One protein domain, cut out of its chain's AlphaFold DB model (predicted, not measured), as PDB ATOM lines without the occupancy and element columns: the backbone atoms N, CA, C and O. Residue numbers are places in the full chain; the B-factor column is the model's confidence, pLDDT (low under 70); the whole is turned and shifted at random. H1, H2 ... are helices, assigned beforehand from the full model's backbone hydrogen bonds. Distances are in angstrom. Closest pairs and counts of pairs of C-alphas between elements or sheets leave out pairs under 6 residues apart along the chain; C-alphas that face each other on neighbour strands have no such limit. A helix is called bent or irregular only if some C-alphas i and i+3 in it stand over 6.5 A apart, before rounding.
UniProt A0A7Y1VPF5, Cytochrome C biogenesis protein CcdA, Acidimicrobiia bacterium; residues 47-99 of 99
ATOM      1  N   ASN A  47     580.707 479.579 372.734       74.31
ATOM      2  CA  ASN A  47     581.177 480.846 373.282       74.31
ATOM      3  C   ASN A  47     582.655 480.746 373.721       74.31
ATOM      4  O   ASN A  47     583.054 479.790 374.389       74.31
ATOM      5  N   ARG A  48     583.470 481.761 373.401       74.06
ATOM      6  CA  ARG A  48     584.922 481.808 373.690       74.06
ATOM      7  C   ARG A  48     585.236 481.611 375.180       74.06
ATOM      8  O   ARG A  48     586.269 481.044 375.528       74.06
ATOM      9  N   ILE A  49     584.313 482.034 376.044       76.62
ATOM     10  CA  ILE A  49     584.375 481.861 377.500       76.62
ATOM     11  C   ILE A  49     584.274 480.374 377.881       76.62
ATOM     12  O   ILE A  49     585.119 479.884 378.623       76.62
ATOM     13  N   PHE A  50     583.315 479.628 377.324       78.38
ATOM     14  CA  PHE A  50     583.136 478.197 377.613       78.38
ATOM     15  C   PHE A  50     584.348 477.366 377.185       78.38
ATOM     16  O   PHE A  50     584.812 476.521 377.946       78.38
ATOM     17  N   VAL A  51     584.918 477.655 376.013       78.88
ATOM     18  CA  VAL A  51     586.124 476.969 375.515       78.88
ATOM     19  C   VAL A  51     587.327 477.211 376.435       78.88
ATOM     20  O   VAL A  51     588.086 476.283 376.729       78.88
ATOM     21  N   ALA A  52     587.494 478.440 376.934       80.06
ATOM     22  CA  ALA A  52     588.538 478.750 377.908       80.06
ATOM     23  C   ALA A  52     588.310 478.002 379.235       80.06
ATOM     24  O   ALA A  52     589.233 477.353 379.729       80.06
ATOM     25  N   PHE A  53     587.086 478.017 379.770       83.69
ATOM     26  CA  PHE A  53     586.725 477.276 380.985       83.69
ATOM     27  C   PHE A  53     586.973 475.768 380.844       83.69
ATOM     28  O   PHE A  53     587.561 475.165 381.739       83.69
ATOM     29  N   GLN A  54     586.608 475.165 379.711       81.88
ATOM     30  CA  GLN A  54     586.834 473.741 379.438       81.88
ATOM     31  C   GLN A  54     588.329 473.383 379.483       81.88
ATOM     32  O   GLN A  54     588.710 472.359 380.055       81.88
ATOM     33  N   LYS A  55     589.192 474.256 378.939       84.88
ATOM     34  CA  LYS A  55     590.651 474.066 378.925       84.88
ATOM     35  C   LYS A  55     591.259 474.085 380.331       84.88
ATOM     36  O   LYS A  55     592.164 473.298 380.611       84.88
ATOM     37  N   TYR A  56     590.791 474.972 381.208       89.38
ATOM     38  CA  TYR A  56     591.286 475.048 382.587       89.38
ATOM     39  C   TYR A  56     590.647 473.998 383.501       89.38
ATOM     40  O   TYR A  56     591.329 473.482 384.384       89.38
ATOM     41  N   SER A  57     589.392 473.617 383.249       90.25
ATOM     42  CA  SER A  57     588.637 472.645 384.049       90.25
ATOM     43  C   SER A  57     589.361 471.305 384.207       90.25
ATOM     44  O   SER A  57     589.458 470.788 385.321       90.25
ATOM     45  N   SER A  58     589.951 470.779 383.128       89.12
ATOM     46  CA  SER A  58     590.710 469.522 383.185       89.12
ATOM     47  C   SER A  58     591.941 469.629 384.094       89.12
ATOM     48  O   SER A  58     592.169 468.759 384.933       89.12
ATOM     49  N   LYS A  59     592.698 470.730 383.993       93.19
ATOM     50  CA  LYS A  59     593.874 470.961 384.845       93.19
ATOM     51  C   LYS A  59     593.483 471.147 386.307       93.19
ATOM     52  O   LYS A  59     594.105 470.546 387.173       93.19
ATOM     53  N   ILE A  60     592.444 471.941 386.571       95.44
ATOM     54  CA  ILE A  60     591.936 472.183 387.926       95.44
ATOM     55  C   ILE A  60     591.479 470.864 388.550       95.44
ATOM     56  O   ILE A  60     591.908 470.539 389.652       95.44
ATOM     57  N   SER A  61     590.696 470.062 387.824       92.88
ATOM     58  CA  SER A  61     590.244 468.745 388.290       92.88
ATOM     59  C   SER A  61     591.415 467.818 388.626       92.88
ATOM     60  O   SER A  61     591.397 467.157 389.663       92.88
ATOM     61  N   GLY A  62     592.460 467.799 387.791       95.38
ATOM     62  CA  GLY A  62     593.669 467.013 388.048       95.38
ATOM     63  C   GLY A  62     594.425 467.471 389.299       95.38
ATOM     64  O   GLY A  62     594.800 466.645 390.126       95.38
ATOM     65  N   VAL A  63     594.599 468.784 389.476       97.06
ATOM     66  CA  VAL A  63     595.247 469.354 390.670       97.06
ATOM     67  C   VAL A  63     594.446 469.038 391.932       97.06
ATOM     68  O   VAL A  63     595.023 468.599 392.924       97.06
ATOM     69  N   VAL A  64     593.121 469.198 391.886       95.44
ATOM     70  CA  VAL A  64     592.225 468.857 393.000       95.44
ATOM     71  C   VAL A  64     592.340 467.373 393.349       95.44
ATOM     72  O   VAL A  64     592.456 467.034 394.524       95.44
ATOM     73  N   LEU A  65     592.374 466.488 392.350       95.81
ATOM     74  CA  LEU A  65     592.516 465.050 392.577       95.81
ATOM     75  C   LEU A  65     593.843 464.701 393.262       95.81
ATOM     76  O   LEU A  65     593.846 463.929 394.220       95.81
ATOM     77  N   ILE A  66     594.954 465.288 392.810       97.31
ATOM     78  CA  ILE A  66     596.274 465.093 393.428       97.31
ATOM     79  C   ILE A  66     596.272 465.612 394.871       97.31
ATOM     80  O   ILE A  66     596.765 464.927 395.768       97.31
ATOM     81  N   ALA A  67     595.686 466.787 395.118       96.50
ATOM     82  CA  ALA A  67     595.594 467.368 396.454       96.50
ATOM     83  C   ALA A  67     594.785 466.477 397.411       96.50
ATOM     84  O   ALA A  67     595.269 466.143 398.492       96.50
ATOM     85  N   ILE A  68     593.597 466.024 396.993       94.94
ATOM     86  CA  ILE A  68     592.760 465.108 397.783       94.94
ATOM     87  C   ILE A  68     593.493 463.787 398.028       94.94
ATOM     88  O   ILE A  68     593.546 463.322 399.162       94.94
ATOM     89  N   GLY A  69     594.101 463.196 396.996       94.56
ATOM     90  CA  GLY A  69     594.864 461.954 397.138       94.56
ATOM     91  C   GLY A  69     596.018 462.087 398.136       94.56
ATOM     92  O   GLY A  69     596.217 461.206 398.969       94.56
ATOM     93  N   THR A  70     596.719 463.222 398.115       97.19
ATOM     94  CA  THR A  70     597.802 463.526 399.064       97.19
ATOM     95  C   THR A  70     597.277 463.667 400.495       97.19
ATOM     96  O   THR A  70     597.889 463.155 401.433       97.19
ATOM     97  N   LEU A  71     596.129 464.327 400.675       95.56
ATOM     98  CA  LEU A  71     595.483 464.474 401.983       95.56
ATOM     99  C   LEU A  71     595.042 463.125 402.558       95.56
ATOM    100  O   LEU A  71     595.275 462.886 403.741       95.56
ATOM    101  N   ILE A  72     594.473 462.242 401.730       94.19
ATOM    102  CA  ILE A  72     594.116 460.870 402.126       94.19
ATOM    103  C   ILE A  72     595.376 460.098 402.526       94.19
ATOM    104  O   ILE A  72     595.411 459.499 403.593       94.19
ATOM    105  N   PHE A  73     596.424 460.143 401.698       96.44
ATOM    106  CA  PHE A  73     597.675 459.426 401.960       96.44
ATOM    107  C   PHE A  73     598.360 459.872 403.260       96.44
ATOM    108  O   PHE A  73     598.971 459.060 403.946       96.44
ATOM    109  N   THR A  74     598.242 461.154 403.612       97.06
ATOM    110  CA  THR A  74     598.850 461.720 404.828       97.06
ATOM    111  C   THR A  74     597.920 461.638 406.049       97.06
ATOM    112  O   THR A  74     598.283 462.132 407.110       97.06
ATOM    113  N   ASP A  75     596.714 461.078 405.907       93.62
ATOM    114  CA  ASP A  75     595.664 461.070 406.937       93.62
ATOM    115  C   ASP A  75     595.302 462.479 407.464       93.62
ATOM    116  O   ASP A  75     594.927 462.701 408.613       93.62
ATOM    117  N   LYS A  76     595.429 463.490 406.595       94.69
ATOM    118  CA  LYS A  76     595.177 464.908 406.912       94.69
ATOM    119  C   LYS A  76     593.871 465.421 406.315       94.69
ATOM    120  O   LYS A  76     593.725 466.615 406.061       94.69
ATOM    121  N   MET A  77     592.897 464.537 406.107       91.88
ATOM    122  CA  MET A  77     591.589 464.909 405.552       91.88
ATOM    123  C   MET A  77     590.852 465.963 406.397       91.88
ATOM    124  O   MET A  77     590.074 466.741 405.847       91.88
ATOM    125  N   TYR A  78     591.157 466.068 407.696       92.06
ATOM    126  CA  TYR A  78     590.608 467.100 408.583       92.06
ATOM    127  C   TYR A  78     590.956 468.537 408.152       92.06
ATOM    128  O   TYR A  78     590.173 469.447 408.406       92.06
ATOM    129  N   ILE A  79     592.087 468.759 407.464       93.75
ATOM    130  CA  ILE A  79     592.471 470.094 406.969       93.75
ATOM    131  C   ILE A  79     591.437 470.590 405.957       93.75
ATOM    132  O   ILE A  79     591.036 471.751 405.981       93.75
ATOM    133  N   LEU A  80     590.978 469.689 405.084       92.00
ATOM    134  CA  LEU A  80     589.950 470.011 404.107       92.00
ATOM    135  C   LEU A  80     588.609 470.290 404.797       92.00
ATOM    136  O   LEU A  80     587.927 471.233 404.413       92.00
ATOM    137  N   ALA A  81     588.262 469.524 405.836       89.00
ATOM    138  CA  ALA A  81     587.052 469.758 406.625       89.00
ATOM    139  C   ALA A  81     587.049 471.151 407.286       89.00
ATOM    140  O   ALA A  81     586.078 471.887 407.131       89.00
ATOM    141  N   SER A  82     588.158 471.542 407.928       90.38
ATOM    142  CA  SER A  82     588.317 472.880 408.525       90.38
ATOM    143  C   SER A  82     588.167 473.986 407.482       90.38
ATOM    144  O   SER A  82     587.420 474.934 407.690       90.38
ATOM    145  N   PHE A  83     588.805 473.834 406.319       91.44
ATOM    146  CA  PHE A  83     588.713 474.814 405.236       91.44
ATOM    147  C   PHE A  83     587.272 475.036 404.745       91.44
ATOM    148  O   PHE A  83     586.866 476.173 404.502       91.44
ATOM    149  N   PHE A  84     586.483 473.964 404.605       89.25
ATOM    150  CA  PHE A  84     585.069 474.080 404.236       89.25
ATOM    151  C   PHE A  84     584.249 474.785 405.316       89.25
ATOM    152  O   PHE A  84     583.393 475.603 404.980       89.25
ATOM    153  N   GLN A  85     584.519 474.497 406.590       88.44
ATOM    154  CA  GLN A  85     583.853 475.151 407.712       88.44
ATOM    155  C   GLN A  85     584.138 476.660 407.726       88.44
ATOM    156  O   GLN A  85     583.201 477.455 407.816       88.44
ATOM    157  N   ASP A  86     585.397 477.057 407.536       90.00
ATOM    158  CA  ASP A  86     585.809 478.465 407.484       90.00
ATOM    159  C   ASP A  86     585.119 479.224 406.338       90.00
ATOM    160  O   ASP A  86     584.606 480.329 406.526       90.00
ATOM    161  N   ILE A  87     585.048 478.613 405.148       91.81
ATOM    162  CA  ILE A  87     584.338 479.180 403.990       91.81
ATOM    163  C   ILE A  87     582.852 479.358 404.276       91.81
ATOM    164  O   ILE A  87     582.248 480.357 403.888       91.81
ATOM    165  N   LEU A  88     582.241 478.374 404.917       87.75
ATOM    166  CA  LEU A  88     580.809 478.359 405.155       87.75
ATOM    167  C   LEU A  88     580.419 479.427 406.195       87.75
ATOM    168  O   LEU A  88     579.433 480.139 405.992       87.75
ATOM    169  N   ILE A  89     581.252 479.629 407.220       87.06
ATOM    170  CA  ILE A  89     581.138 480.750 408.168       87.06
ATOM    171  C   ILE A  89     581.320 482.093 407.444       87.06
ATOM    172  O   ILE A  89     580.535 483.018 407.656       87.06
ATOM    173  N   LEU A  90     582.304 482.199 406.543       88.50
ATOM    174  CA  LEU A  90     582.545 483.413 405.750       88.50
ATOM    175  C   LEU A  90     581.335 483.796 404.879       88.50
ATOM    176  O   LEU A  90     581.062 484.980 404.691       88.50
ATOM    177  N   ILE A  91     580.598 482.806 404.365       91.00
ATOM    178  CA  ILE A  91     579.400 482.999 403.530       91.00
ATOM    179  C   ILE A  91     578.131 483.216 404.391       91.00
ATOM    180  O   ILE A  91     577.037 483.356 403.848       91.00
ATOM    181  N   ASN A  92     578.259 483.333 405.721       85.31
ATOM    182  CA  ASN A  92     577.137 483.529 406.656       85.31
ATOM    183  C   ASN A  92     576.107 482.382 406.599       85.31
ATOM    184  O   ASN A  92     574.903 482.581 406.728       85.31
ATOM    185  N   LEU A  93     576.584 481.163 406.332       86.06
ATOM    186  CA  LEU A  93     575.777 479.942 406.352       86.06
ATOM    187  C   LEU A  93     576.005 479.163 407.647       86.06
ATOM    188  O   LEU A  93     575.882 477.945 407.660       86.06
ATOM    189  N   ASP A  94     576.346 479.845 408.735       78.31
ATOM    190  CA  ASP A  94     576.722 479.301 410.042       78.31
ATOM    191  C   ASP A  94     575.757 478.227 410.572       78.31
ATOM    192  O   ASP A  94     576.211 477.273 411.210       78.31
ATOM    193  N   TRP A  95     574.473 478.269 410.191       79.94
ATOM    194  CA  TRP A  95     573.515 477.193 410.477       79.94
ATOM    195  C   TRP A  95     573.987 475.814 409.972       79.94
ATOM    196  O   TRP A  95     573.808 474.819 410.671       79.94
ATOM    197  N   LEU A  96     574.591 475.728 408.780       73.00
ATOM    198  CA  LEU A  96     575.084 474.473 408.196       73.00
ATOM    199  C   LEU A  96     576.412 474.007 408.804       73.00
ATOM    200  O   LEU A  96     576.791 472.863 408.588       73.00
ATOM    201  N   SER A  97     577.122 474.864 409.544       62.78
ATOM    202  CA  SER A  97     578.381 474.478 410.203       62.78
ATOM    203  C   SER A  97     578.173 473.648 411.470       62.78
ATOM    204  O   SER A  97     579.113 473.025 411.952       62.78
ATOM    205  N   THR A  98     576.959 473.682 412.030       69.12
ATOM    206  CA  THR A  98     576.631 473.061 413.325       69.12
ATOM    207  C   THR A  98     576.074 471.638 413.173       69.12
ATOM    208  O   THR A  98     575.985 470.912 414.160       69.12
ATOM    209  N   ILE A  99     575.681 471.252 411.953       61.41
ATOM    210  CA  ILE A  99     575.097 469.943 411.608       61.41
ATOM    211  C   ILE A  99     576.216 468.990 411.188       61.41
ATOM    212  O   ILE A  99     576.186 467.825 411.644       61.41
TER     213      ILE A  99
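AT A GLANCE: This is residues 47 to 99 of the 99 residues of the protein "Cytochrome C biogenesis protein CcdA" of Acidimicrobiia bacterium (UniProt A0A7Y1VPF5). Two helices make a V: the long H1 is one arm, the shorter H2 is the other, and they come close near the corner, where a tight link joins the end of H1 to the start of H2. The short H3 folds back on the far part of H2, while most of H1, residues 48 to 66, sticks out with nothing beside it. The printed part has 53 residues with three named helices, in the order H1, H2, H3, and no named strand; the class is all helix. It is only just extended, close to loose, with a radius of gyration of the C-alphas of 15.2 A, and it is flat, spanning 41 by 31 by 14 A.

HOW THE PARTS SIT: The longest helix, H1, residues 48 to 73, touches no helix. It is close to but not clearly touching H2, residues 77 to 90, with 2 pairs of C-alphas within 8 A. Their closest C-alphas, those of Leu 71 and Met 77, are 5.3 A apart. The two helices run opposite ways at a steep tilt of 49 degrees, and their centres are 19.3 A apart. H2 touches H3, residues 94 to 97, with its residues 85 to 89 alone; the closest C-alphas, those of Gln 85 and Ser 97, are 6.0 A apart. H1 and H3 are apart. Every O i to N i+4 pair of H2 is within hydrogen-bond range, and 20 of 22 are in H1; H3 is too short for such a pair, but its one O i to N i+3 pair is within range.

IN THESE COORDINATES: H1 begins at C-alpha 48, at (584.922, 481.808, 373.690), and ends at C-alpha 73, at (597.675, 459.426, 401.960), a length of 38.2 A. It has a kink of 27 degrees near residue 56; it is neither bent nor irregular, but only just: C-alphas 55 and 58 are 6.2 A apart. H2 runs 20.6 A from C-alpha 77 to C-alpha 90. H3, four residues long, ends at C-alpha 97, at (578.381, 474.478, 410.203), and measures 5.1 A.

THE WHOLE: The two C-alphas farthest apart are those of Asn 47 and Asp 75, at 41.6 A. Residues 47 to 66, of which 48 to 66 belong to H1, stand free; without them the body has 33 residues and spans 32 by 16 by 9 A. The links from H1 to H2 and from H2 to H3 are both tight, with 3 residues each. The printed part has no cut and ends at residue 99, the chain's last residue. The mean pLDDT of the printed part is 87.7, and residues 97 to 99 are under 70, of which 97 belongs to H3.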